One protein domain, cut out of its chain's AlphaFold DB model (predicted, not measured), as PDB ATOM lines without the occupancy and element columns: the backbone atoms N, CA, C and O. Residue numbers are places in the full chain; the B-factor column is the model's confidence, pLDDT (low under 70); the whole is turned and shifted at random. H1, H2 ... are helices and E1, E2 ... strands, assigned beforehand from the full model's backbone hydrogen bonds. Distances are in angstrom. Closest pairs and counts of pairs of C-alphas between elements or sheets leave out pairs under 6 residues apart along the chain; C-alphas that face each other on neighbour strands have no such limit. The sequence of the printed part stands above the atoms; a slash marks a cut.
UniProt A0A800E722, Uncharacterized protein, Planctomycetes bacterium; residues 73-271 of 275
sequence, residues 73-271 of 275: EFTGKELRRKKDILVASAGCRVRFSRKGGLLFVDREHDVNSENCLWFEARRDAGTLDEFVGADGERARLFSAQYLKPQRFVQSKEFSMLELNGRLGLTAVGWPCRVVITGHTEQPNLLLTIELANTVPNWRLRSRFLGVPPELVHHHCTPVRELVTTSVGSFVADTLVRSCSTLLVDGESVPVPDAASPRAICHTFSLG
ATOM      1  N   GLU A  73     264.626 284.827 209.354       96.44
ATOM      2  CA  GLU A  73     264.252 283.430 209.183       96.44
ATOM      3  C   GLU A  73     263.925 283.124 207.717       96.44
ATOM      4  O   GLU A  73     263.128 283.802 207.077       96.44
ATOM      5  N   PHE A  74     264.513 282.046 207.202       96.75
ATOM      6  CA  PHE A  74     264.298 281.535 205.856       96.75
ATOM      7  C   PHE A  74     263.672 280.140 205.924       96.75
ATOM      8  O   PHE A  74     264.251 279.212 206.495       96.75
ATOM      9  N   THR A  75     262.529 279.950 205.259       96.50
ATOM     10  CA  THR A  75     261.851 278.647 205.140       96.50
ATOM     11  C   THR A  75     261.341 278.404 203.715       96.50
ATOM     12  O   THR A  75     261.465 279.236 202.808       96.50
ATOM     13  N   GLY A  76     260.792 277.212 203.465       93.31
ATOM     14  CA  GLY A  76     259.976 276.944 202.280       93.31
ATOM     15  C   GLY A  76     260.665 277.230 200.938       93.31
ATOM     16  O   GLY A  76     261.712 276.669 200.616       93.31
ATOM     17  N   LYS A  77     260.017 278.020 200.070       92.56
ATOM     18  CA  LYS A  77     260.534 278.330 198.719       92.56
ATOM     19  C   LYS A  77     261.782 279.212 198.763       92.56
ATOM     20  O   LYS A  77     262.659 279.034 197.922       92.56
ATOM     21  N   GLU A  78     261.864 280.125 199.722       93.38
ATOM     22  CA  GLU A  78     262.984 281.054 199.858       93.38
ATOM     23  C   GLU A  78     264.264 280.317 200.250       93.38
ATOM     24  O   GLU A  78     265.265 280.380 199.533       93.38
ATOM     25  N   LEU A  79     264.190 279.493 201.300       93.50
ATOM     26  CA  LEU A  79     265.285 278.605 201.687       93.50
ATOM     27  C   LEU A  79     265.671 277.665 200.541       93.50
ATOM     28  O   LEU A  79     266.847 277.394 200.305       93.50
ATOM     29  N   ARG A  80     264.682 277.204 199.762       87.88
ATOM     30  CA  ARG A  80     264.939 276.317 198.628       87.88
ATOM     31  C   ARG A  80     265.747 276.954 197.494       87.88
ATOM     32  O   ARG A  80     266.366 276.204 196.734       87.88
ATOM     33  N   ARG A  81     265.745 278.281 197.371       90.94
ATOM     34  CA  ARG A  81     266.519 279.016 196.359       90.94
ATOM     35  C   ARG A  81     267.966 279.264 196.785       90.94
ATOM     36  O   ARG A  81     268.803 279.494 195.918       90.94
ATOM     37  N   LYS A  82     268.282 279.181 198.083       91.38
ATOM     38  CA  LYS A  82     269.664 279.288 198.563       91.38
ATOM     39  C   LYS A  82     270.464 278.073 198.090       91.38
ATOM     40  O   LYS A  82     270.132 276.931 198.408       91.38
ATOM     41  N   LYS A  83     271.502 278.334 197.291       88.25
ATOM     42  CA  LYS A  83     272.427 277.310 196.784       88.25
ATOM     43  C   LYS A  83     273.293 276.749 197.912       88.25
ATOM     44  O   LYS A  83     273.454 275.535 198.013       88.25
ATOM     45  N   ASP A  84     273.787 277.656 198.744       91.00
ATOM     46  CA  ASP A  84     274.694 277.399 199.851       91.00
ATOM     47  C   ASP A  84     274.149 278.085 201.106       91.00
ATOM     48  O   ASP A  84     273.710 279.236 201.050       91.00
ATOM     49  N   ILE A  85     274.151 277.367 202.226       96.44
ATOM     50  CA  ILE A  85     273.757 277.882 203.540       96.44
ATOM     51  C   ILE A  85     274.981 277.797 204.439       96.44
ATOM     52  O   ILE A  85     275.561 276.723 204.573       96.44
ATOM     53  N   LEU A  86     275.379 278.920 205.030       97.19
ATOM     54  CA  LEU A  86     276.530 279.000 205.918       97.19
ATOM     55  C   LEU A  86     276.051 279.120 207.364       97.19
ATOM     56  O   LEU A  86     275.284 280.027 207.679       97.19
ATOM     57  N   VAL A  87     276.541 278.230 208.221       97.88
ATOM     58  CA  VAL A  87     276.447 278.342 209.677       97.88
ATOM     59  C   VAL A  87     277.857 278.556 210.204       97.88
ATOM     60  O   VAL A  87     278.754 277.772 209.892       97.88
ATOM     61  N   ALA A  88     278.074 279.634 210.947       96.19
ATOM     62  CA  ALA A  88     279.397 280.027 211.417       96.19
ATOM     63  C   ALA A  88     279.406 280.232 212.930       96.19
ATOM     64  O   ALA A  88     278.473 280.803 213.490       96.19
ATOM     65  N   SER A  89     280.483 279.760 213.545       95.94
ATOM     66  CA  SER A  89     280.904 280.092 214.903       95.94
ATOM     67  C   SER A  89     282.095 281.065 214.839       95.94
ATOM     68  O   SER A  89     282.487 281.481 213.742       95.94
ATOM     69  N   ALA A  90     282.688 281.420 215.980       92.94
ATOM     70  CA  ALA A  90     283.893 282.247 216.038       92.94
ATOM     71  C   ALA A  90     285.128 281.561 215.416       92.94
ATOM     72  O   ALA A  90     285.951 282.237 214.802       92.94
ATOM     73  N   GLY A  91     285.260 280.235 215.559       92.81
ATOM     74  CA  GLY A  91     286.457 279.484 215.147       92.81
ATOM     75  C   GLY A  91     286.264 278.657 213.876       92.81
ATOM     76  O   GLY A  91     287.093 278.677 212.964       92.81
ATOM     77  N   CYS A  92     285.129 277.970 213.767       95.88
ATOM     78  CA  CYS A  92     284.837 277.072 212.652       95.88
ATOM     79  C   CYS A  92     283.477 277.361 212.003       95.88
ATOM     80  O   CYS A  92     282.647 278.133 212.496       95.88
ATOM     81  N   ARG A  93     283.233 276.755 210.842       97.44
ATOM     82  CA  ARG A  93     281.988 276.951 210.089       97.44
ATOM     83  C   ARG A  93     281.625 275.740 209.257       97.44
ATOM     84  O   ARG A  93     282.483 274.967 208.836       97.44
ATOM     85  N   VAL A  94     280.340 275.641 208.954       97.62
ATOM     86  CA  VAL A  94     279.791 274.628 208.067       97.62
ATOM     87  C   VAL A  94     279.026 275.285 206.933       97.62
ATOM     88  O   VAL A  94     278.149 276.120 207.150       97.62
ATOM     89  N   ARG A  95     279.331 274.872 205.703       97.12
ATOM     90  CA  ARG A  95     278.519 275.178 204.524       97.12
ATOM     91  C   ARG A  95     277.698 273.950 204.156       97.12
ATOM     92  O   ARG A  95     278.260 272.909 203.833       97.12
ATOM     93  N   PHE A  96     276.379 274.082 204.128       97.12
ATOM     94  CA  PHE A  96     275.490 273.069 203.572       97.12
ATOM     95  C   PHE A  96     275.120 273.397 202.126       97.12
ATOM     96  O   PHE A  96     274.705 274.514 201.812       97.12
ATOM     97  N   SER A  97     275.190 272.391 201.256       92.88
ATOM     98  CA  SER A  97     274.605 272.437 199.916       92.88
ATOM     99  C   SER A  97     273.985 271.087 199.566       92.88
ATOM    100  O   SER A  97     274.482 270.040 199.970       92.88
ATOM    101  N   ARG A  98     272.932 271.076 198.743       85.75
ATOM    102  CA  ARG A  98     272.293 269.805 198.335       85.75
ATOM    103  C   ARG A  98     273.189 268.911 197.477       85.75
ATOM    104  O   ARG A  98     272.929 267.720 197.383       85.75
ATOM    105  N   LYS A  99     274.188 269.495 196.804       88.31
ATOM    106  CA  LYS A  99     275.105 268.765 195.917       88.31
ATOM    107  C   LYS A  99     276.334 268.236 196.661       88.31
ATOM    108  O   LYS A  99     276.803 267.162 196.321       88.31
ATOM    109  N   GLY A 100     276.864 269.009 197.609       83.94
ATOM    110  CA  GLY A 100     278.109 268.692 198.318       83.94
ATOM    111  C   GLY A 100     277.928 268.278 199.778       83.94
ATOM    112  O   GLY A 100     278.918 268.052 200.462       83.94
ATOM    113  N   GLY A 101     276.694 268.226 200.283       92.19
ATOM    114  CA  GLY A 101     276.420 267.930 201.685       92.19
ATOM    115  C   GLY A 101     276.939 269.011 202.627       92.19
ATOM    116  O   GLY A 101     276.874 270.204 202.313       92.19
ATOM    117  N   LEU A 102     277.412 268.578 203.796       96.00
ATOM    118  CA  LEU A 102     278.025 269.436 204.807       96.00
ATOM    119  C   LEU A 102     279.530 269.526 204.561       96.00
ATOM    120  O   LEU A 102     280.225 268.522 204.642       96.00
ATOM    121  N   LEU A 103     280.013 270.727 204.269       96.44
ATOM    122  CA  LEU A 103     281.430 271.060 204.248       96.44
ATOM    123  C   LEU A 103     281.797 271.692 205.594       96.44
ATOM    124  O   LEU A 103     281.297 272.777 205.891       96.44
ATOM    125  N   PHE A 104     282.664 271.040 206.366       97.38
ATOM    126  CA  PHE A 104     283.245 271.590 207.593       97.38
ATOM    127  C   PHE A 104     284.579 272.280 207.293       97.38
ATOM    128  O   PHE A 104     285.407 271.744 206.556       97.38
ATOM    129  N   VAL A 105     284.769 273.479 207.848       96.31
ATOM    130  CA  VAL A 105     286.000 274.259 207.703       96.31
ATOM    131  C   VAL A 105     286.433 274.795 209.058       96.31
ATOM    132  O   VAL A 105     285.686 275.543 209.696       96.31
ATOM    133  N   ASP A 106     287.675 274.494 209.419       95.62
ATOM    134  CA  ASP A 106     288.395 275.076 210.546       95.62
ATOM    135  C   ASP A 106     289.765 275.527 210.028       95.62
ATOM    136  O   ASP A 106     290.577 274.713 209.597       95.62
ATOM    137  N   ARG A 107     289.989 276.842 209.974       90.19
ATOM    138  CA  ARG A 107     291.215 277.401 209.379       90.19
ATOM    139  C   ARG A 107     292.418 277.305 210.304       90.19
ATOM    140  O   ARG A 107     293.531 277.256 209.801       90.19
ATOM    141  N   GLU A 108     292.194 277.338 211.613       90.88
ATOM    142  CA  GLU A 108     293.270 277.255 212.602       90.88
ATOM    143  C   GLU A 108     293.936 275.878 212.534       90.88
ATOM    144  O   GLU A 108     295.157 275.776 212.615       90.88
ATOM    145  N   HIS A 109     293.137 274.842 212.276       90.44
ATOM    146  CA  HIS A 109     293.581 273.451 212.200       90.44
ATOM    147  C   HIS A 109     293.798 272.942 210.760       90.44
ATOM    148  O   HIS A 109     293.969 271.743 210.564       90.44
ATOM    149  N   ASP A 110     293.762 273.826 209.754       92.25
ATOM    150  CA  ASP A 110     293.876 273.487 208.321       92.25
ATOM    151  C   ASP A 110     292.897 272.386 207.850       92.25
ATOM    152  O   ASP A 110     293.217 271.499 207.058       92.25
ATOM    153  N   VAL A 111     291.658 272.431 208.347       93.00
ATOM    154  CA  VAL A 111     290.617 271.449 208.028       93.00
ATOM    155  C   VAL A 111     289.674 271.984 206.958       93.00
ATOM    156  O   VAL A 111     289.074 273.056 207.086       93.00
ATOM    157  N   ASN A 112     289.490 271.183 205.910       93.75
ATOM    158  CA  ASN A 112     288.519 271.404 204.845       93.75
ATOM    159  C   ASN A 112     287.928 270.055 204.411       93.75
ATOM    160  O   ASN A 112     288.491 269.351 203.572       93.75
ATOM    161  N   SER A 113     286.804 269.684 205.022       92.81
ATOM    162  CA  SER A 113     286.238 268.336 204.916       92.81
ATOM    163  C   SER A 113     284.884 268.399 204.226       92.81
ATOM    164  O   SER A 113     283.864 268.739 204.833       92.81
ATOM    165  N   GLU A 114     284.866 268.097 202.931       92.19
ATOM    166  CA  GLU A 114     283.635 268.045 202.146       92.19
ATOM    167  C   GLU A 114     282.778 266.832 202.504       92.19
ATOM    168  O   GLU A 114     283.285 265.740 202.752       92.19
ATOM    169  N   ASN A 115     281.456 267.025 202.478       93.06
ATOM    170  CA  ASN A 115     280.465 265.999 202.777       93.06
ATOM    171  C   ASN A 115     280.824 265.182 204.032       93.06
ATOM    172  O   ASN A 115     280.819 263.953 204.007       93.06
ATOM    173  N   CYS A 116     281.196 265.865 205.114       93.88
ATOM    174  CA  CYS A 116     281.887 265.240 206.235       93.88
ATOM    175  C   CYS A 116     280.967 264.424 207.149       93.88
ATOM    176  O   CYS A 116     281.449 263.515 207.809       93.88
ATOM    177  N   LEU A 117     279.656 264.696 207.189       95.31
ATOM    178  CA  LEU A 117     278.714 263.962 208.040       95.31
ATOM    179  C   LEU A 117     277.980 262.866 207.262       95.31
ATOM    180  O   LEU A 117     277.159 263.131 206.375       95.31
ATOM    181  N   TRP A 118     278.235 261.631 207.671       94.25
ATOM    182  CA  TRP A 118     277.573 260.432 207.177       94.25
ATOM    183  C   TRP A 118     276.951 259.646 208.319       94.25
ATOM    184  O   TRP A 118     277.294 259.814 209.485       94.25
ATOM    185  N   PHE A 119     276.051 258.746 207.958       93.19
ATOM    186  CA  PHE A 119     275.437 257.794 208.858       93.19
ATOM    187  C   PHE A 119     275.658 256.388 208.333       93.19
ATOM    188  O   PHE A 119     275.508 256.133 207.138       93.19
ATOM    189  N   GLU A 120     275.995 255.476 209.229       90.94
ATOM    190  CA  GLU A 120     276.222 254.077 208.914       90.94
ATOM    191  C   GLU A 120     275.223 253.208 209.666       90.94
ATOM    192  O   GLU A 120     275.226 253.185 210.896       90.94
ATOM    193  N   ALA A 121     274.391 252.477 208.927       90.06
ATOM    194  CA  ALA A 121     273.453 251.523 209.492       90.06
ATOM    195  C   ALA A 121     273.822 250.086 209.134       90.06
ATOM    196  O   ALA A 121     274.143 249.783 207.982       90.06
ATOM    197  N   ARG A 122     273.716 249.180 210.101       88.00
ATOM    198  CA  ARG A 122     273.903 247.739 209.889       88.00
ATOM    199  C   ARG A 122     273.068 246.967 210.902       88.00
ATOM    200  O   ARG A 122     272.875 247.463 212.013       88.00
ATOM    201  N   ARG A 123     272.591 245.771 210.545       88.94
ATOM    202  CA  ARG A 123     272.070 244.849 211.563       88.94
ATOM    203  C   ARG A 123     273.165 244.493 212.559       88.94
ATOM    204  O   ARG A 123     274.308 244.271 212.158       88.94
ATOM    205  N   ASP A 124     272.798 244.478 213.830       86.50
ATOM    206  CA  ASP A 124     273.705 244.233 214.949       86.50
ATOM    207  C   ASP A 124     273.366 242.889 215.594       86.50
ATOM    208  O   ASP A 124     272.242 242.675 216.047       86.50
ATOM    209  N   ALA A 125     274.346 241.994 215.579       80.25
ATOM    210  CA  ALA A 125     274.349 240.678 216.202       80.25
ATOM    211  C   ALA A 125     275.394 240.605 217.336       80.25
ATOM    212  O   ALA A 125     275.804 239.516 217.727       80.25
ATOM    213  N   GLY A 126     275.875 241.763 217.804       75.94
ATOM    214  CA  GLY A 126     276.962 241.876 218.766       75.94
ATOM    215  C   GLY A 126     276.654 241.387 220.177       75.94
ATOM    216  O   GLY A 126     275.528 241.032 220.533       75.94
ATOM    217  N   THR A 127     277.704 241.397 220.989       77.56
ATOM    218  CA  THR A 127     277.687 241.032 222.407       77.56
ATOM    219  C   THR A 127     277.415 242.261 223.276       77.56
ATOM    220  O   THR A 127     277.150 243.355 222.770       77.56
ATOM    221  N   LEU A 128     277.478 242.119 224.601       69.38
ATOM    222  CA  LEU A 128     277.465 243.279 225.495       69.38
ATOM    223  C   LEU A 128     278.592 244.271 225.145       69.38
ATOM    224  O   LEU A 128     278.332 245.472 225.034       69.38
ATOM    225  N   ASP A 129     279.791 243.745 224.901       71.62
ATOM    226  CA  ASP A 129     281.039 244.510 224.847       71.62
ATOM    227  C   ASP A 129     281.398 245.007 223.449       71.62
ATOM    228  O   ASP A 129     282.060 246.035 223.302       71.62
ATOM    229  N   GLU A 130     280.953 244.306 222.407       71.50
ATOM    230  CA  GLU A 130     281.303 244.653 221.038       71.50
ATOM    231  C   GLU A 130     280.123 244.604 220.075       71.50
ATOM    232  O   GLU A 130     279.141 243.871 220.226       71.50
ATOM    233  N   PHE A 131     280.249 245.414 219.030       75.06
ATOM    234  CA  PHE A 131     279.336 245.386 217.908       75.06
ATOM    235  C   PHE A 131     279.806 244.372 216.880       75.06
ATOM    236  O   PHE A 131     280.903 244.492 216.334       75.06
ATOM    237  N   VAL A 132     278.912 243.465 216.506       76.69
ATOM    238  CA  VAL A 132     279.177 242.493 215.449       76.69
ATOM    239  C   VAL A 132     278.107 242.676 214.397       76.69
ATOM    240  O   VAL A 132     276.924 242.444 214.622       76.69
ATOM    241  N   GLY A 133     278.506 243.167 213.232       79.50
ATOM    242  CA  GLY A 133     277.559 243.284 212.138       79.50
ATOM    243  C   GLY A 133     277.224 241.909 211.570       79.50
ATOM    244  O   GLY A 133     278.124 241.090 211.420       79.50
ATOM    245  N   ALA A 134     275.961 241.686 211.205       76.31
ATOM    246  CA  ALA A 134     275.512 240.396 210.676       76.31
ATOM    247  C   ALA A 134     276.370 239.895 209.493       76.31
ATOM    248  O   ALA A 134     276.802 240.689 208.639       76.31
ATOM    249  N   ASP A 135     276.586 238.579 209.441       76.69
ATOM    250  CA  ASP A 135     277.379 237.917 208.406       76.69
ATOM    251  C   ASP A 135     276.840 238.193 207.000       76.69
ATOM    252  O   ASP A 135     275.632 238.241 206.755       76.69
ATOM    253  N   GLY A 136     277.758 238.418 206.057       78.44
ATOM    254  CA  GLY A 136     277.427 238.700 204.657       78.44
ATOM    255  C   GLY A 136     276.740 240.050 204.404       78.44
ATOM    256  O   GLY A 136     276.499 240.401 203.247       78.44
ATOM    257  N   GLU A 137     276.448 240.846 205.437       81.25
ATOM    258  CA  GLU A 137     275.814 242.154 205.284       81.25
ATOM    259  C   GLU A 137     276.836 243.291 205.243       81.25
ATOM    260  O   GLU A 137     277.625 243.483 206.166       81.25
ATOM    261  N   ARG A 138     276.767 244.121 204.197       81.81
ATOM    262  CA  ARG A 138     277.522 245.377 204.128       81.81
ATOM    263  C   ARG A 138     276.785 246.495 204.855       81.81
ATOM    264  O   ARG A 138     275.560 246.589 204.795       81.81
ATOM    265  N   ALA A 139     277.550 247.383 205.481       85.00
ATOM    266  CA  ALA A 139     276.997 248.577 206.097       85.00
ATOM    267  C   ALA A 139     276.339 249.491 205.048       85.00
ATOM    268  O   ALA A 139     276.862 249.691 203.948       85.00
ATOM    269  N   ARG A 140     275.185 250.056 205.404       88.12
ATOM    270  CA  ARG A 140     274.437 251.015 204.589       88.12
ATOM    271  C   ARG A 140     274.872 252.420 204.965       88.12
ATOM    272  O   ARG A 140     274.835 252.775 206.139       88.12
ATOM    273  N   LEU A 141     275.262 253.210 203.972       89.69
ATOM    274  CA  LEU A 141     275.780 254.558 204.177       89.69
ATOM    275  C   LEU A 141     274.776 255.605 203.696       89.69
ATOM    276  O   LEU A 141     274.268 255.520 202.578       89.69
ATOM    277  N   PHE A 142     274.520 256.607 204.532       90.88
ATOM    278  CA  PHE A 142     273.637 257.727 204.229       90.88
ATOM    279  C   PHE A 142     274.379 259.035 204.466       90.88
ATOM    280  O   PHE A 142     274.789 259.323 205.584       90.88
ATOM    281  N   SER A 143     274.541 259.846 203.428       90.31
ATOM    282  CA  SER A 143     275.083 261.194 203.595       90.31
ATOM    283  C   SER A 143     273.999 262.145 204.114       90.31
ATOM    284  O   SER A 143     272.847 262.097 203.662       90.31
ATOM    285  N   ALA A 144     274.385 263.070 204.999       90.94
ATOM    286  CA  ALA A 144     273.522 264.161 205.446       90.94
ATOM    287  C   ALA A 144     273.036 265.065 204.290       90.94
ATOM    288  O   ALA A 144     272.050 265.780 204.453       90.94
ATOM    289  N   GLN A 145     273.657 265.005 203.101       90.62
ATOM    290  CA  GLN A 145     273.236 265.759 201.910       90.62
ATOM    291  C   GLN A 145     271.793 265.472 201.470       90.62
ATOM    292  O   GLN A 145     271.172 266.301 200.804       90.62
ATOM    293  N   TYR A 146     271.262 264.294 201.819       89.88
ATOM    294  CA  TYR A 146     269.897 263.892 201.482       89.88
ATOM    295  C   TYR A 146     268.856 264.381 202.498       89.88
ATOM    296  O   TYR A 146     267.653 264.278 202.238       89.88
ATOM    297  N   LEU A 147     269.295 264.947 203.626       92.38
ATOM    298  CA  LEU A 147     268.415 265.676 204.529       92.38
ATOM    299  C   LEU A 147     268.034 267.015 203.889       92.38
ATOM    300  O   LEU A 147     268.824 267.670 203.205       92.38
ATOM    301  N   LYS A 148     266.781 267.420 204.072       93.62
ATOM    302  CA  LYS A 148     266.222 268.605 203.427       93.62
ATOM    303  C   LYS A 148     266.297 269.790 204.383       93.62
ATOM    304  O   LYS A 148     265.738 269.684 205.475       93.62
ATOM    305  N   PRO A 149     266.856 270.936 203.964       96.06
ATOM    306  CA  PRO A 149     266.822 272.142 204.778       96.06
ATOM    307  C   PRO A 149     265.369 272.578 204.981       96.06
ATOM    308  O   PRO A 149     264.632 272.747 204.005       96.06
ATOM    309  N   GLN A 150     264.955 272.702 206.242       97.19
ATOM    310  CA  GLN A 150     263.600 273.114 206.623       97.19
ATOM    311  C   GLN A 150     263.555 274.564 207.080       97.19
ATOM    312  O   GLN A 150     262.657 275.305 206.681       97.19
ATOM    313  N   ARG A 151     264.549 274.959 207.877       97.94
ATOM    314  CA  ARG A 151     264.609 276.260 208.530       97.94
ATOM    315  C   ARG A 151     266.055 276.728 208.597       97.94
ATOM    316  O   ARG A 151     266.939 275.945 208.936       97.94
ATOM    317  N   PHE A 152     266.295 277.987 208.258       98.38
ATOM    318  CA  PHE A 152     267.576 278.649 208.480       98.38
ATOM    319  C   PHE A 152     267.316 279.990 209.155       98.38
ATOM    320  O   PHE A 152     266.521 280.776 208.650       98.38
ATOM    321  N   VAL A 153     267.964 280.233 210.287       97.38
ATOM    322  CA  VAL A 153     267.854 281.476 211.054       97.38
ATOM    323  C   VAL A 153     269.225 282.129 211.079       97.38
ATOM    324  O   VAL A 153     270.228 281.454 211.304       97.38
ATOM    325  N   GLN A 154     269.268 283.432 210.833       95.31
ATOM    326  CA  GLN A 154     270.499 284.207 210.860       95.31
ATOM    327  C   GLN A 154     270.267 285.532 211.580       95.31
ATOM    328  O   GLN A 154     269.410 286.314 211.174       95.31
ATOM    329  N   SER A 155     271.060 285.798 212.610       94.38
ATOM    330  CA  SER A 155     271.148 287.093 213.284       94.38
ATOM    331  C   SER A 155     272.595 287.604 213.246       94.38
ATOM    332  O   SER A 155     273.448 287.045 212.550       94.38
ATOM    333  N   LYS A 156     272.876 288.691 213.972       92.88
ATOM    334  CA  LYS A 156     274.248 289.179 214.176       92.88
ATOM    335  C   LYS A 156     275.064 288.288 215.117       92.88
ATOM    336  O   LYS A 156     276.282 288.288 215.013       92.88
ATOM    337  N   GLU A 157     274.396 287.562 216.007       93.94
ATOM    338  CA  GLU A 157     275.011 286.821 217.118       93.94
ATOM    339  C   GLU A 157     275.063 285.315 216.861       93.94
ATOM    340  O   GLU A 157     275.887 284.602 217.434       93.94
ATOM    341  N   PHE A 158     274.177 284.797 216.007       95.81
ATOM    342  CA  PHE A 158     274.161 283.377 215.699       95.81
ATOM    343  C   PHE A 158     273.587 283.069 214.318       95.81
ATOM    344  O   PHE A 158     272.898 283.864 213.673       95.81
ATOM    345  N   SER A 159     273.854 281.847 213.878       97.06
ATOM    346  CA  SER A 159     273.211 281.227 212.728       97.06
ATOM    347  C   SER A 159     272.803 279.802 213.081       97.06
ATOM    348  O   SER A 159     273.491 279.123 213.840       97.06
ATOM    349  N   MET A 160     271.672 279.342 212.550       98.38
ATOM    350  CA  MET A 160     271.147 278.003 212.808       98.38
ATOM    351  C   MET A 160     270.545 277.414 211.539       98.38
ATOM    352  O   MET A 160     269.704 278.046 210.902       98.38
ATOM    353  N   LEU A 161     270.918 276.184 211.199       98.56
ATOM    354  CA  LEU A 161     270.335 275.408 210.109       98.56
ATOM    355  C   LEU A 161     269.681 274.137 210.647       98.56
ATOM    356  O   LEU A 161     270.340 273.317 211.277       98.56
ATOM    357  N   GLU A 162     268.411 273.942 210.312       98.50
ATOM    358  CA  GLU A 162     267.676 272.703 210.539       98.50
ATOM    359  C   GLU A 162     267.527 271.908 209.233       98.50
ATOM    360  O   GLU A 162     266.993 272.401 208.229       98.50
ATOM    361  N   LEU A 163     267.957 270.649 209.268       97.44
ATOM    362  CA  LEU A 163     267.821 269.662 208.206       97.44
ATOM    363  C   LEU A 163     266.931 268.511 208.686       97.44
ATOM    364  O   LEU A 163     267.270 267.850 209.663       97.44
ATOM    365  N   ASN A 164     265.859 268.201 207.955       95.62
ATOM    366  CA  ASN A 164     264.977 267.073 208.276       95.62
ATOM    367  C   ASN A 164     264.908 266.078 207.122       95.62
ATOM    368  O   ASN A 164     264.924 266.442 205.942       95.62
ATOM    369  N   GLY A 165     264.774 264.802 207.456       92.12
ATOM    370  CA  GLY A 165     264.617 263.751 206.467       92.12
ATOM    371  C   GLY A 165     264.499 262.373 207.091       92.12
ATOM    372  O   GLY A 165     264.026 262.205 208.215       92.12
ATOM    373  N   ARG A 166     264.915 261.371 206.320       90.88
ATOM    374  CA  ARG A 166     264.945 259.976 206.743       90.88
ATOM    375  C   ARG A 166     266.286 259.370 206.355       90.88
ATOM    376  O   ARG A 166     266.734 259.551 205.225       90.88
ATOM    377  N   LEU A 167     266.901 258.653 207.287       89.94
ATOM    378  CA  LEU A 167     268.068 257.812 207.038       89.94
ATOM    379  C   LEU A 167     267.559 256.404 206.722       89.94
ATOM    380  O   LEU A 167     266.822 255.841 207.526       89.94
ATOM    381  N   GLY A 168     267.909 255.844 205.566       80.75
ATOM    382  CA  GLY A 168     267.312 254.597 205.070       80.75
ATOM    383  C   GLY A 168     266.113 254.805 204.140       80.75
ATOM    384  O   GLY A 168     265.361 255.774 204.254       80.75
ATOM    385  N   LEU A 169     265.948 253.878 203.192       65.25
ATOM    386  CA  LEU A 169     264.800 253.813 202.287       65.25
ATOM    387  C   LEU A 169     263.791 252.777 202.809       65.25
ATOM    388  O   LEU A 169     264.188 251.768 203.385       65.25
ATOM    389  N   THR A 170     262.502 253.025 202.559       65.50
ATOM    390  CA  THR A 170     261.370 252.110 202.824       65.50
ATOM    391  C   THR A 170     261.149 251.761 204.315       65.50
ATOM    392  O   THR A 170     261.202 252.650 205.173       65.50
ATOM    393  N   ALA A 171     260.820 250.502 204.632       61.31
ATOM    394  CA  ALA A 171     260.390 250.035 205.956       61.31
ATOM    395  C   ALA A 171     261.492 250.116 207.030       61.31
ATOM    396  O   ALA A 171     261.194 250.159 208.218       61.31
ATOM    397  N   VAL A 172     262.761 250.192 206.616       72.19
ATOM    398  CA  VAL A 172     263.929 250.235 207.504       72.19
ATOM    399  C   VAL A 172     264.564 251.618 207.403       72.19
ATOM    400  O   VAL A 172     265.348 251.893 206.493       72.19
ATOM    401  N   GLY A 173     264.200 252.510 208.323       82.88
ATOM    402  CA  GLY A 173     264.800 253.836 208.383       82.88
ATOM    403  C   GLY A 173     264.371 254.668 209.583       82.88
ATOM    404  O   GLY A 173     263.344 254.408 210.210       82.88
ATOM    405  N   TRP A 174     265.159 255.704 209.851       89.56
ATOM    406  CA  TRP A 174     265.015 256.597 210.993       89.56
ATOM    407  C   TRP A 174     264.576 257.975 210.506       89.56
ATOM    408  O   TRP A 174     265.291 258.573 209.693       89.56
ATOM    409  N   PRO A 175     263.428 258.505 210.965       91.25
ATOM    410  CA  PRO A 175     263.204 259.944 210.932       91.25
ATOM    411  C   PRO A 175     264.395 260.623 211.604       91.25
ATOM    412  O   PRO A 175     264.813 260.203 212.682       91.25
ATOM    413  N   CYS A 176     264.967 261.611 210.932       93.69
ATOM    414  CA  CYS A 176     266.174 262.274 211.390       93.69
ATOM    415  C   CYS A 176     266.013 263.778 211.242       93.69
ATOM    416  O   CYS A 176     265.636 264.271 210.171       93.69
ATOM    417  N   ARG A 177     266.317 264.478 212.329       96.94
ATOM    418  CA  ARG A 177     266.421 265.928 212.394       96.94
ATOM    419  C   ARG A 177     267.820 266.281 212.862       96.94
ATOM    420  O   ARG A 177     268.316 265.728 213.836       96.94
ATOM    421  N   VAL A 178     268.465 267.168 212.123       98.06
ATOM    422  CA  VAL A 178     269.816 267.647 212.398       98.06
ATOM    423  C   VAL A 178     269.757 269.159 212.504       98.06
ATOM    424  O   VAL A 178     269.331 269.824 211.562       98.06
ATOM    425  N   VAL A 179     270.187 269.700 213.638       98.50
ATOM    426  CA  VAL A 179     270.269 271.141 213.882       98.50
ATOM    427  C   VAL A 179     271.731 271.510 214.070       98.50
ATOM    428  O   VAL A 179     272.403 270.935 214.919       98.50
ATOM    429  N   ILE A 180     272.224 272.450 213.270       98.56
ATOM    430  CA  ILE A 180     273.579 272.997 213.383       98.56
ATOM    431  C   ILE A 180     273.442 274.453 213.797       98.56
ATOM    432  O   ILE A 180     272.820 275.226 213.069       98.56
ATOM    433  N   THR A 181     274.052 274.826 214.914       98.44
ATOM    434  CA  THR A 181     274.059 276.189 215.444       98.44
ATOM    435  C   THR A 181     275.492 276.679 215.561       98.44
ATOM    436  O   THR A 181     276.372 275.952 216.013       98.44
ATOM    437  N   GLY A 182     275.729 277.920 215.162       97.19
ATOM    438  CA  GLY A 182     276.980 278.620 215.405       97.19
ATOM    439  C   GLY A 182     276.704 279.962 216.054       97.19
ATOM    440  O   GLY A 182     275.896 280.733 215.536       97.19
ATOM    441  N   HIS A 183     277.363 280.210 217.182       95.69
ATOM    442  CA  HIS A 183     277.352 281.490 217.882       95.69
ATOM    443  C   HIS A 183     278.643 282.242 217.571       95.69
ATOM    444  O   HIS A 183     279.719 281.645 217.563       95.69
ATOM    445  N   THR A 184     278.560 283.549 217.337       93.00
ATOM    446  CA  THR A 184     279.730 284.372 216.984       93.00
ATOM    447  C   THR A 184     280.740 284.522 218.117       93.00
ATOM    448  O   THR A 184     281.863 284.939 217.863       93.00
ATOM    449  N   GLU A 185     280.349 284.191 219.347       93.88
ATOM    450  CA  GLU A 185     281.197 284.256 220.543       93.88
ATOM    451  C   GLU A 185     281.768 282.893 220.955       93.88
ATOM    452  O   GLU A 185     282.670 282.832 221.784       93.88
ATOM    453  N   GLN A 186     281.268 281.793 220.383       94.00
ATOM    454  CA  GLN A 186     281.740 280.444 220.699       94.00
ATOM    455  C   GLN A 186     282.667 279.945 219.585       94.00
ATOM    456  O   GLN A 186     282.347 280.138 218.414       94.00
ATOM    457  N   PRO A 187     283.801 279.294 219.892       93.94
ATOM    458  CA  PRO A 187     284.741 278.814 218.873       93.94
ATOM    459  C   PRO A 187     284.221 277.602 218.085       93.94
ATOM    460  O   PRO A 187     284.689 277.338 216.974       93.94
ATOM    461  N   ASN A 188     283.259 276.875 218.650       95.94
ATOM    462  CA  ASN A 188     282.705 275.642 218.116       95.94
ATOM    463  C   ASN A 188     281.287 275.824 217.559       95.94
ATOM    464  O   ASN A 188     280.526 276.718 217.932       95.94
ATOM    465  N   LEU A 189     280.912 274.918 216.659       97.75
ATOM    466  CA  LEU A 189     279.524 274.709 216.262       97.75
ATOM    467  C   LEU A 189     278.881 273.682 217.188       97.75
ATOM    468  O   LEU A 189     279.494 272.668 217.522       97.75
ATOM    469  N   LEU A 190     277.614 273.895 217.518       97.75
ATOM    470  CA  LEU A 190     276.778 272.901 218.172       97.75
ATOM    471  C   LEU A 190     275.988 272.132 217.111       97.75
ATOM    472  O   LEU A 190     275.298 272.727 216.285       97.75
ATOM    473  N   LEU A 191     276.067 270.809 217.140       97.88
ATOM    474  CA  LEU A 191     275.347 269.911 216.250       97.88
ATOM    475  C   LEU A 191     274.458 268.985 217.075       97.88
ATOM    476  O   LEU A 191     274.951 268.142 217.815       97.88
ATOM    477  N   THR A 192     273.148 269.087 216.898       97.31
ATOM    478  CA  THR A 192     272.171 268.202 217.537       97.31
ATOM    479  C   THR A 192     271.558 267.265 216.504       97.31
ATOM    480  O   THR A 192     271.106 267.709 215.450       97.31
ATOM    481  N   ILE A 193     271.535 265.967 216.802       96.56
ATOM    482  CA  ILE A 193     270.945 264.914 215.973       96.56
ATOM    483  C   ILE A 193     269.825 264.242 216.765       96.56
ATOM    484  O   ILE A 193     270.067 263.567 217.763       96.56
ATOM    485  N   GLU A 194     268.597 264.404 216.289       95.38
ATOM    486  CA  GLU A 194     267.386 263.805 216.843       95.38
ATOM    487  C   GLU A 194     266.924 262.644 215.955       95.38
ATOM    488  O   GLU A 194     266.800 262.769 214.730       95.38
ATOM    489  N   LEU A 195     266.677 261.495 216.585       92.38
ATOM    490  CA  LEU A 195     266.313 260.225 215.959       92.38
ATOM    491  C   LEU A 195     265.253 259.505 216.805       92.38
ATOM    492  O   LEU A 195     265.048 259.814 217.976       92.38
ATOM    493  N   ALA A 196     264.611 258.491 216.228       87.06
ATOM    494  CA  ALA A 196     263.725 257.592 216.963       87.06
ATOM    495  C   ALA A 196     264.209 256.143 216.846       87.06
ATOM    496  O   ALA A 196     264.463 255.667 215.743       87.06
ATOM    497  N   ASN A 197     264.306 255.420 217.962       86.06
ATOM    498  CA  ASN A 197     264.688 254.007 218.015       86.06
ATOM    499  C   ASN A 197     263.575 253.076 217.500       86.06
ATOM    500  O   ASN A 197     263.035 252.274 218.245       86.06
ATOM    501  N   THR A 198     263.164 253.208 216.243       85.31
ATOM    502  CA  THR A 198     261.987 252.496 215.709       85.31
ATOM    503  C   THR A 198     262.337 251.258 214.890       85.31
ATOM    504  O   THR A 198     261.449 250.652 214.295       85.31
ATOM    505  N   VAL A 199     263.621 250.913 214.785       87.75
ATOM    506  CA  VAL A 199     264.108 249.859 213.890       87.75
ATOM    507  C   VAL A 199     264.871 248.809 214.712       87.75
ATOM    508  O   VAL A 199     266.056 249.013 214.983       87.75
ATOM    509  N   PRO A 200     264.222 247.700 215.110       87.25
ATOM    510  CA  PRO A 200     264.816 246.701 215.997       87.25
ATOM    511  C   PRO A 200     265.904 245.892 215.294       87.25
ATOM    512  O   PRO A 200     265.789 245.582 214.109       87.25
ATOM    513  N   ASN A 201     266.924 245.484 216.045       88.06
ATOM    514  CA  ASN A 201     268.108 244.732 215.609       88.06
ATOM    515  C   ASN A 201     269.043 245.489 214.665       88.06
ATOM    516  O   ASN A 201     269.822 244.886 213.927       88.06
ATOM    517  N   TRP A 202     268.978 246.820 214.692       89.31
ATOM    518  CA  TRP A 202     269.873 247.684 213.935       89.31
ATOM    519  C   TRP A 202     270.750 248.527 214.845       89.31
ATOM    520  O   TRP A 202     270.344 248.973 215.920       89.31
ATOM    521  N   ARG A 203     271.940 248.812 214.329       89.00
ATOM    522  CA  ARG A 203     272.824 249.865 214.801       89.00
ATOM    523  C   ARG A 203     272.844 250.996 213.784       89.00
ATOM    524  O   ARG A 203     272.894 250.739 212.580       89.00
ATOM    525  N   LEU A 204     272.861 252.228 214.277       91.12
ATOM    526  CA  LEU A 204     273.098 253.444 213.509       91.12
ATOM    527  C   LEU A 204     274.250 254.220 214.152       91.12
ATOM    528  O   LEU A 204     274.223 254.476 215.355       91.12
ATOM    529  N   ARG A 205     275.239 254.614 213.353       91.25
ATOM    530  CA  ARG A 205     276.383 255.432 213.781       91.25
ATOM    531  C   ARG A 205     276.453 256.722 212.980       91.25
ATOM    532  O   ARG A 205     276.124 256.699 211.794       91.25
ATOM    533  N   SER A 206     276.910 257.813 213.583       94.06
ATOM    534  CA  SER A 206     277.440 258.960 212.836       94.06
ATOM    535  C   SER A 206     278.859 258.644 212.379       94.06
ATOM    536  O   SER A 206     279.561 257.854 213.003       94.06
ATOM    537  N   ARG A 207     279.282 259.248 211.273       91.81
ATOM    538  CA  ARG A 207     280.648 259.208 210.757       91.81
ATOM    539  C   ARG A 207     281.064 260.615 210.371       91.81
ATOM    540  O   ARG A 207     280.406 261.221 209.526       91.81
ATOM    541  N   PHE A 208     282.160 261.087 210.954       92.19
ATOM    542  CA  PHE A 208     282.798 262.345 210.573       92.19
ATOM    543  C   PHE A 208     284.018 262.045 209.701       92.19
ATOM    544  O   PHE A 208     285.038 261.554 210.179       92.19
ATOM    545  N   LEU A 209     283.880 262.261 208.392       89.38
ATOM    546  CA  LEU A 209     284.906 261.973 207.391       89.38
ATOM    547  C   LEU A 209     285.820 263.181 207.198       89.38
ATOM    548  O   LEU A 209     285.339 264.287 206.961       89.38
ATOM    549  N   GLY A 210     287.133 262.953 207.269       88.44
ATOM    550  CA  GLY A 210     288.144 263.988 207.052       88.44
ATOM    551  C   GLY A 210     288.173 265.082 208.122       88.44
ATOM    552  O   GLY A 210     288.864 266.074 207.921       88.44
ATOM    553  N   VAL A 211     287.420 264.936 209.216       91.12
ATOM    554  CA  VAL A 211     287.461 265.838 210.374       91.12
ATOM    555  C   VAL A 211     288.299 265.161 211.459       91.12
ATOM    556  O   VAL A 211     287.993 264.013 211.800       91.12
ATOM    557  N   PRO A 212     289.339 265.825 211.989       90.56
ATOM    558  CA  PRO A 212     290.140 265.277 213.074       90.56
ATOM    559  C   PRO A 212     289.285 264.918 214.308       90.56
ATOM    560  O   PRO A 212     288.388 265.690 214.665       90.56
ATOM    561  N   PRO A 213     289.517 263.759 214.957       88.25
ATOM    562  CA  PRO A 213     288.733 263.305 216.108       88.25
ATOM    563  C   PRO A 213     288.641 264.300 217.269       88.25
ATOM    564  O   PRO A 213     287.609 264.381 217.933       88.25
ATOM    565  N   GLU A 214     289.709 265.054 217.508       90.19
ATOM    566  CA  GLU A 214     289.827 266.087 218.537       90.19
ATOM    567  C   GLU A 214     288.897 267.284 218.297       90.19
ATOM    568  O   GLU A 214     288.528 267.975 219.241       90.19
ATOM    569  N   LEU A 215     288.453 267.493 217.051       93.50
ATOM    570  CA  LEU A 215     287.497 268.539 216.687       93.50
ATOM    571  C   LEU A 215     286.047 268.050 216.700       93.50
ATOM    572  O   LEU A 215     285.157 268.786 216.285       93.50
ATOM    573  N   VAL A 216     285.783 266.814 217.129       92.88
ATOM    574  CA  VAL A 216     284.427 266.273 217.250       92.88
ATOM    575  C   VAL A 216     284.241 265.779 218.672       92.88
ATOM    576  O   VAL A 216     284.772 264.739 219.049       92.88
ATOM    577  N   HIS A 217     283.425 266.458 219.465       91.69
ATOM    578  CA  HIS A 217     283.134 266.050 220.837       91.69
ATOM    579  C   HIS A 217     281.670 265.631 220.979       91.69
ATOM    580  O   HIS A 217     280.786 266.435 220.714       91.69
ATOM    581  N   HIS A 218     281.405 264.380 221.366       91.88
ATOM    582  CA  HIS A 218     280.053 263.853 221.562       91.88
ATOM    583  C   HIS A 218     279.663 263.926 223.043       91.88
ATOM    584  O   HIS A 218     280.276 263.273 223.882       91.88
ATOM    585  N   HIS A 219     278.613 264.686 223.358       88.50
ATOM    586  CA  HIS A 219     278.204 264.989 224.736       88.50
ATOM    587  C   HIS A 219     277.375 263.880 225.398       88.50
ATOM    588  O   HIS A 219     277.242 263.856 226.619       88.50
ATOM    589  N   CYS A 220     276.757 262.991 224.614       68.56
ATOM    590  CA  CYS A 220     275.681 262.126 225.111       68.56
ATOM    591  C   CYS A 220     276.084 260.663 225.345       68.56
ATOM    592  O   CYS A 220     275.342 259.945 226.018       68.56
ATOM    593  N   THR A 221     277.193 260.161 224.787       64.69
ATOM    594  CA  THR A 221     277.590 258.747 224.974       64.69
ATOM    595  C   THR A 221     279.083 258.524 224.692       64.69
ATOM    596  O   THR A 221     279.571 259.028 223.680       64.69
ATOM    597  N   PRO A 222     279.797 257.712 225.501       57.81
ATOM    598  CA  PRO A 222     281.230 257.459 225.317       57.81
ATOM    599  C   PRO A 222     281.567 256.410 224.244       57.81
ATOM    600  O   PRO A 222     282.747 256.176 223.996       57.81
ATOM    601  N   VAL A 223     280.584 255.752 223.608       72.69
ATOM    602  CA  VAL A 223     280.865 254.693 222.620       72.69
ATOM    603  C   VAL A 223     281.281 255.308 221.286       72.69
ATOM    604  O   VAL A 223     280.476 255.505 220.368       72.69
ATOM    605  N   ARG A 224     282.573 255.621 221.237       80.75
ATOM    606  CA  ARG A 224     283.309 256.192 220.124       80.75
ATOM    607  C   ARG A 224     284.326 255.181 219.623       80.75
ATOM    608  O   ARG A 224     285.144 254.679 220.386       80.75
ATOM    609  N   GLU A 225     284.315 254.943 218.322       77.94
ATOM    610  CA  GLU A 225     285.289 254.100 217.641       77.94
ATOM    611  C   GLU A 225     286.110 254.960 216.676       77.94
ATOM    612  O   GLU A 225     285.554 255.637 215.806       77.94
ATOM    613  N   LEU A 226     287.439 254.918 216.797       80.12
ATOM    614  CA  LEU A 226     288.321 255.394 215.735       80.12
ATOM    615  C   LEU A 226     288.500 254.259 214.728       80.12
ATOM    616  O   LEU A 226     289.115 253.239 215.031       80.12
ATOM    617  N   VAL A 227     287.949 254.427 213.529       75.56
ATOM    618  CA  VAL A 227     288.010 253.406 212.484       75.56
ATOM    619  C   VAL A 227     289.097 253.775 211.489       75.56
ATOM    620  O   VAL A 227     288.970 254.761 210.762       75.56
ATOM    621  N   THR A 228     290.144 252.956 211.423       71.75
ATOM    622  CA  THR A 228     291.234 253.097 210.451       71.75
ATOM    623  C   THR A 228     290.999 252.171 209.263       71.75
ATOM    624  O   THR A 228     290.748 250.978 209.424       71.75
ATOM    625  N   THR A 229     291.081 252.714 208.052       70.12
ATOM    626  CA  THR A 229     290.953 251.965 206.796       70.12
ATOM    627  C   THR A 229     292.137 252.262 205.882       70.12
ATOM    628  O   THR A 229     292.881 253.216 206.107       70.12
ATOM    629  N   SER A 230     292.294 251.491 204.804       66.94
ATOM    630  CA  SER A 230     293.329 251.740 203.790       66.94
ATOM    631  C   SER A 230     293.189 253.086 203.067       66.94
ATOM    632  O   SER A 230     294.141 253.539 202.441       66.94
ATOM    633  N   VAL A 231     292.019 253.727 203.147       64.88
ATOM    634  CA  VAL A 231     291.705 255.008 202.491       64.88
ATOM    635  C   VAL A 231     291.603 256.176 203.479       64.88
ATOM    636  O   VAL A 231     291.182 257.265 203.097       64.88
ATOM    637  N   GLY A 232     291.977 255.959 204.743       68.31
ATOM    638  CA  GLY A 232     291.967 256.971 205.801       68.31
ATOM    639  C   GLY A 232     291.233 256.524 207.063       68.31
ATOM    640  O   GLY A 232     290.710 255.408 207.147       68.31
ATOM    641  N   SER A 233     291.193 257.411 208.054       73.62
ATOM    642  CA  SER A 233     290.518 257.199 209.335       73.62
ATOM    643  C   SER A 233     289.290 258.091 209.489       73.62
ATOM    644  O   SER A 233     289.212 259.178 208.915       73.62
ATOM    645  N   PHE A 234     288.323 257.639 210.280       80.12
ATOM    646  CA  PHE A 234     287.172 258.444 210.683       80.12
ATOM    647  C   PHE A 234     286.726 258.073 212.094       80.12
ATOM    648  O   PHE A 234     286.940 256.949 212.550       80.12
ATOM    649  N   VAL A 235     286.059 259.010 212.760       83.88
ATOM    650  CA  VAL A 235     285.372 258.741 214.026       83.88
ATOM    651  C   VAL A 235     283.967 258.242 213.740       83.88
ATOM    652  O   VAL A 235     283.260 258.822 212.905       83.88
ATOM    653  N   ALA A 236     283.570 257.178 214.432       85.88
ATOM    654  CA  ALA A 236     282.201 256.700 214.469       85.88
ATOM    655  C   ALA A 236     281.651 256.737 215.896       85.88
ATOM    656  O   ALA A 236     282.170 256.056 216.778       85.88
ATOM    657  N   ASP A 237     280.574 257.488 216.106       90.25
ATOM    658  CA  ASP A 237     279.854 257.507 217.379       90.25
ATOM    659  C   ASP A 237     278.542 256.732 217.215       90.25
ATOM    660  O   ASP A 237     277.809 256.898 216.231       90.25
ATOM    661  N   THR A 238     278.241 255.846 218.163       89.69
ATOM    662  CA  THR A 238     276.982 255.091 218.125       89.69
ATOM    663  C   THR A 238     275.814 255.992 218.508       89.69
ATOM    664  O   THR A 238     275.763 256.514 219.619       89.69
ATOM    665  N   LEU A 239     274.856 256.139 217.588       91.00
ATOM    666  CA  LEU A 239     273.634 256.914 217.802       91.00
ATOM    667  C   LEU A 239     272.486 256.018 218.282       91.00
ATOM    668  O   LEU A 239     271.757 256.310 219.222       91.00
ATOM    669  N   VAL A 240     272.317 254.874 217.624       89.81
ATOM    670  CA  VAL A 240     271.269 253.912 217.965       89.81
ATOM    671  C   VAL A 240     271.885 252.530 218.031       89.81
ATOM    672  O   VAL A 240     272.581 252.120 217.104       89.81
ATOM    673  N   ARG A 241     271.573 251.797 219.098       88.31
ATOM    674  CA  ARG A 241     271.774 250.352 219.201       88.31
ATOM    675  C   ARG A 241     270.463 249.727 219.665       88.31
ATOM    676  O   ARG A 241     270.059 249.932 220.806       88.31
ATOM    677  N   SER A 242     269.783 249.029 218.760       88.38
ATOM    678  CA  SER A 242     268.411 248.536 218.942       88.38
ATOM    679  C   SER A 242     268.323 247.009 219.033       88.38
ATOM    680  O   SER A 242     267.357 246.412 218.568       88.38
ATOM    681  N   CYS A 243     269.351 246.332 219.544       86.06
ATOM    682  CA  CYS A 243     269.360 244.871 219.648       86.06
ATOM    683  C   CYS A 243     268.209 244.390 220.535       86.06
ATOM    684  O   CYS A 243     268.091 244.857 221.661       86.06
ATOM    685  N   SER A 244     267.372 243.466 220.057       86.75
ATOM    686  CA  SER A 244     266.392 242.764 220.904       86.75
ATOM    687  C   SER A 244     267.015 241.583 221.643       86.75
ATOM    688  O   SER A 244     266.394 241.010 222.535       86.75
ATOM    689  N   THR A 245     268.233 241.214 221.254       87.06
ATOM    690  CA  THR A 245     268.972 240.058 221.742       87.06
ATOM    691  C   THR A 245     270.465 240.367 221.688       87.06
ATOM    692  O   THR A 245     270.919 240.964 220.714       87.06
ATOM    693  N   LEU A 246     271.211 239.969 222.716       85.56
ATOM    694  CA  LEU A 246     272.672 240.035 222.759       85.56
ATOM    695  C   LEU A 246     273.242 238.638 222.973       85.56
ATOM    696  O   LEU A 246     272.605 237.801 223.610       85.56
ATOM    697  N   LEU A 247     274.453 238.408 222.476       83.31
ATOM    698  CA  LEU A 247     275.235 237.234 222.846       83.31
ATOM    699  C   LEU A 247     276.029 237.530 224.125       83.31
ATOM    700  O   LEU A 247     276.827 238.467 224.156       83.31
ATOM    701  N   VAL A 248     275.804 236.746 225.176       84.25
ATOM    702  CA  VAL A 248     276.521 236.810 226.458       84.25
ATOM    703  C   VAL A 248     277.076 235.420 226.725       84.25
ATOM    704  O   VAL A 248     276.309 234.466 226.796       84.25
ATOM    705  N   ASP A 249     278.402 235.287 226.769       85.75
ATOM    706  CA  ASP A 249     279.095 233.996 226.922       85.75
ATOM    707  C   ASP A 249     278.658 232.922 225.901       85.75
ATOM    708  O   ASP A 249     278.615 231.728 226.182       85.75
ATOM    709  N   GLY A 250     278.324 233.358 224.680       82.62
ATOM    710  CA  GLY A 250     277.837 232.492 223.598       82.62
ATOM    711  C   GLY A 250     276.346 232.149 223.678       82.62
ATOM    712  O   GLY A 250     275.812 231.554 222.741       82.62
ATOM    713  N   GLU A 251     275.653 232.567 224.736       85.88
ATOM    714  CA  GLU A 251     274.214 232.389 224.892       85.88
ATOM    715  C   GLU A 251     273.425 233.616 224.433       85.88
ATOM    716  O   GLU A 251     273.834 234.765 224.582       85.88
ATOM    717  N   SER A 252     272.254 233.357 223.862       88.81
ATOM    718  CA  SER A 252     271.344 234.380 223.355       88.81
ATOM    719  C   SER A 252     270.470 234.925 224.487       88.81
ATOM    720  O   SER A 252     269.568 234.237 224.967       88.81
ATOM    721  N   VAL A 253     270.717 236.168 224.904       88.88
ATOM    722  CA  VAL A 253     270.008 236.836 226.004       88.88
ATOM    723  C   VAL A 253     269.043 237.894 225.454       88.88
ATOM    724  O   VAL A 253     269.476 238.809 224.746       88.88
ATOM    725  N   PRO A 254     267.733 237.825 225.763       88.94
ATOM    726  CA  PRO A 254     266.771 238.831 225.325       88.94
ATOM    727  C   PRO A 254     266.974 240.167 226.057       88.94
ATOM    728  O   PRO A 254     267.075 240.219 227.279       88.94
ATOM    729  N   VAL A 255     266.959 241.264 225.298       86.62
ATOM    730  CA  VAL A 255     267.073 242.652 225.784       86.62
ATOM    731  C   VAL A 255     265.976 243.539 225.163       86.62
ATOM    732  O   VAL A 255     266.256 244.465 224.399       86.62
ATOM    733  N   PRO A 256     264.689 243.274 225.450       82.00
ATOM    734  CA  PRO A 256     263.561 243.928 224.773       82.00
ATOM    735  C   PRO A 256     263.537 245.459 224.944       82.00
ATOM    736  O   PRO A 256     263.126 246.189 224.038       82.00
ATOM    737  N   ASP A 257     264.050 245.969 226.064       82.81
ATOM    738  CA  ASP A 257     264.121 247.410 226.336       82.81
ATOM    739  C   ASP A 257     265.099 248.135 225.396       82.81
ATOM    740  O   ASP A 257     264.891 249.297 225.024       82.81
ATOM    741  N   ALA A 258     266.155 247.455 224.937       80.25
ATOM    742  CA  ALA A 258     267.102 248.024 223.983       80.25
ATOM    743  C   ALA A 258     266.459 248.219 222.598       80.25
ATOM    744  O   ALA A 258     266.713 249.236 221.947       80.25
ATOM    745  N   ALA A 259     265.546 247.329 222.202       81.25
ATOM    746  CA  ALA A 259     264.771 247.426 220.963       81.25
ATOM    747  C   ALA A 259     263.518 248.321 221.064       81.25
ATOM    748  O   ALA A 259     262.840 248.555 220.062       81.25
ATOM    749  N   SER A 260     263.189 248.822 222.259       81.25
ATOM    750  CA  SER A 260     261.955 249.576 222.479       81.25
ATOM    751  C   SER A 260     261.986 250.972 221.832       81.25
ATOM    752  O   SER A 260     262.987 251.695 221.973       81.25
ATOM    753  N   PRO A 261     260.890 251.394 221.163       84.81
ATOM    754  CA  PRO A 261     260.768 252.725 220.581       84.81
ATOM    755  C   PRO A 261     260.959 253.845 221.597       84.81
ATOM    756  O   PRO A 261     260.258 253.925 222.600       84.81
ATOM    757  N   ARG A 262     261.898 254.747 221.306       85.75
ATOM    758  CA  ARG A 262     262.152 255.958 222.094       85.75
ATOM    759  C   ARG A 262     262.769 257.051 221.238       85.75
ATOM    760  O   ARG A 262     263.471 256.751 220.271       85.75
ATOM    761  N   ALA A 263     262.529 258.305 221.603       88.88
ATOM    762  CA  ALA A 263     263.277 259.424 221.050       88.88
ATOM    763  C   ALA A 263     264.713 259.398 221.590       88.88
ATOM    764  O   ALA A 263     264.939 259.102 222.765       88.88
ATOM    765  N   ILE A 264     265.674 259.691 220.722       90.38
ATOM    766  CA  ILE A 264     267.091 259.766 221.051       90.38
ATOM    767  C   ILE A 264     267.615 261.097 220.518       90.38
ATOM    768  O   ILE A 264     267.330 261.474 219.381       90.38
ATOM    769  N   CYS A 265     268.371 261.805 221.351       93.06
ATOM    770  CA  CYS A 265     268.996 263.072 221.013       93.06
ATOM    771  C   CYS A 265     270.492 262.975 221.314       93.06
ATOM    772  O   CYS A 265     270.872 262.570 222.412       93.06
ATOM    773  N   HIS A 266     271.313 263.332 220.333       93.69
ATOM    774  CA  HIS A 266     272.763 263.407 220.450       93.69
ATOM    775  C   HIS A 266     273.220 264.829 220.204       93.69
ATOM    776  O   HIS A 266     272.797 265.448 219.230       93.69
ATOM    777  N   THR A 267     274.130 265.313 221.035       94.94
ATOM    778  CA  THR A 267     274.742 266.627 220.865       94.94
ATOM    779  C   THR A 267     276.231 266.463 220.633       94.94
ATOM    780  O   THR A 267     276.903 265.710 221.337       94.94
ATOM    781  N   PHE A 268     276.741 267.179 219.640       95.12
ATOM    782  CA  PHE A 268     278.143 267.248 219.285       95.12
ATOM    783  C   PHE A 268     278.608 268.701 219.325       95.12
ATOM    784  O   PHE A 268     277.888 269.590 218.875       95.12
ATOM    785  N   SER A 269     279.823 268.929 219.798       95.56
ATOM    786  CA  SER A 269     280.568 270.151 219.508       95.56
ATOM    787  C   SER A 269     281.548 269.871 218.377       95.56
ATOM    788  O   SER A 269     282.278 268.881 218.432       95.56
ATOM    789  N   LEU A 270     281.540 270.716 217.347       95.56
ATOM    790  CA  LEU A 270     282.475 270.651 216.225       95.56
ATOM    791  C   LEU A 270     283.432 271.839 216.285       95.56
ATOM    792  O   LEU A 270     282.973 272.973 216.392       95.56
ATOM    793  N   GLY A 271     284.730 271.583 216.174       93.44
ATOM    794  CA  GLY A 271     285.782 272.563 216.445       93.44
ATOM    795  C   GLY A 271     286.243 272.525 217.903       93.44
ATOM    796  O   GLY A 271     285.759 271.732 218.715       93.44
TER     797      GLY A 271
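AT A GLANCE: This is residues 73 to 271 of the 275 residues of an uncharacterized protein of Planctomycetes bacterium (UniProt A0A800E722). A wide, twisted sheet, E1 E8 E9 E10 E11 E18 E13, makes one wall, and two smaller sheets, E2 E3 E4 E5 and E7 E6 E12 E15 E14, lie over parts of it like a loose, partly face-to-face sandwich. The short hairpin E16 E17 lies at the far end of the long axis, while near the other end H1 stands up from the wide sheet, only just over its edge strand E1, with 3 of its 6 C-alphas falling on that strand. The printed part has 199 residues with 18 named strands, in number order along the chain, and one named helix, between E1 and E2; the four sheets, in the orders given, are antiparallel, and the class is mostly strand. It is compact, with a radius of gyration of the C-alphas of 17.5 A, yet elongated, spanning 57 by 35 by 27 A.

HOW THE PARTS SIT: E1, residues 73 to 75, is the edge strand beside E8, residues 148 to 154; N 74 and O 152 are 2.8 A apart, within hydrogen-bond range. H1, residues 76 to 81, is on this sheet at a height of 5.2 A and stands up from it at 66 degrees; every O i to N i+4 pair in H1 is within hydrogen-bond range. E2, 85 to 88, E3, 92 to 97, E4, 101 to 106, and E5, 111 to 113, form a meander, each strand the antiparallel neighbour of the one before; N 95 of E3 and O 103 of E4 are 2.9 A apart. A second meander is E8, E9, 158 to 167, E10, 174 to 183, and E11, 189 to 196; N 161 and O 180 are 2.8 A apart. The three larger sheets form a stack of sheets, face to face in turn: the closest C-alphas of E2 and E10, Ala 88 and Gly 182, are 4.9 A apart. E6, 117 to 123, and E7, 140 to 143, form a hairpin; E12, 202 to 209, E15, 232 to 241, and E14, 224 to 229, follow across that sheet. The closest C-alphas of E15 and E18, 263 to 270, are those of Leu 239 and His 266, 7.1 A apart. E18 stands between E11 and the edge strand E13, 216 to 218. E16, 245 to 248, and E17, 251 to 254, form a hairpin.

IN THESE COORDINATES: E1 begins at C-alpha 73 (264.252, 283.430, 209.183), and E18 ends at C-alpha 270 (282.475, 270.651, 216.225). E9 measures 27.7 A, E10 28.6 A and E15 25.1 A; E15 bends by 50 degrees at residue 238.

THE WHOLE: The C-alphas farthest apart, Lys 156 and Glu 251, are 57.8 A apart. The printed part has no cut. The link from E6 to E7, 16 residues, is long. Residues 128, 169 to 171, 220 to 222 and 230 to 232 have pLDDT under 70.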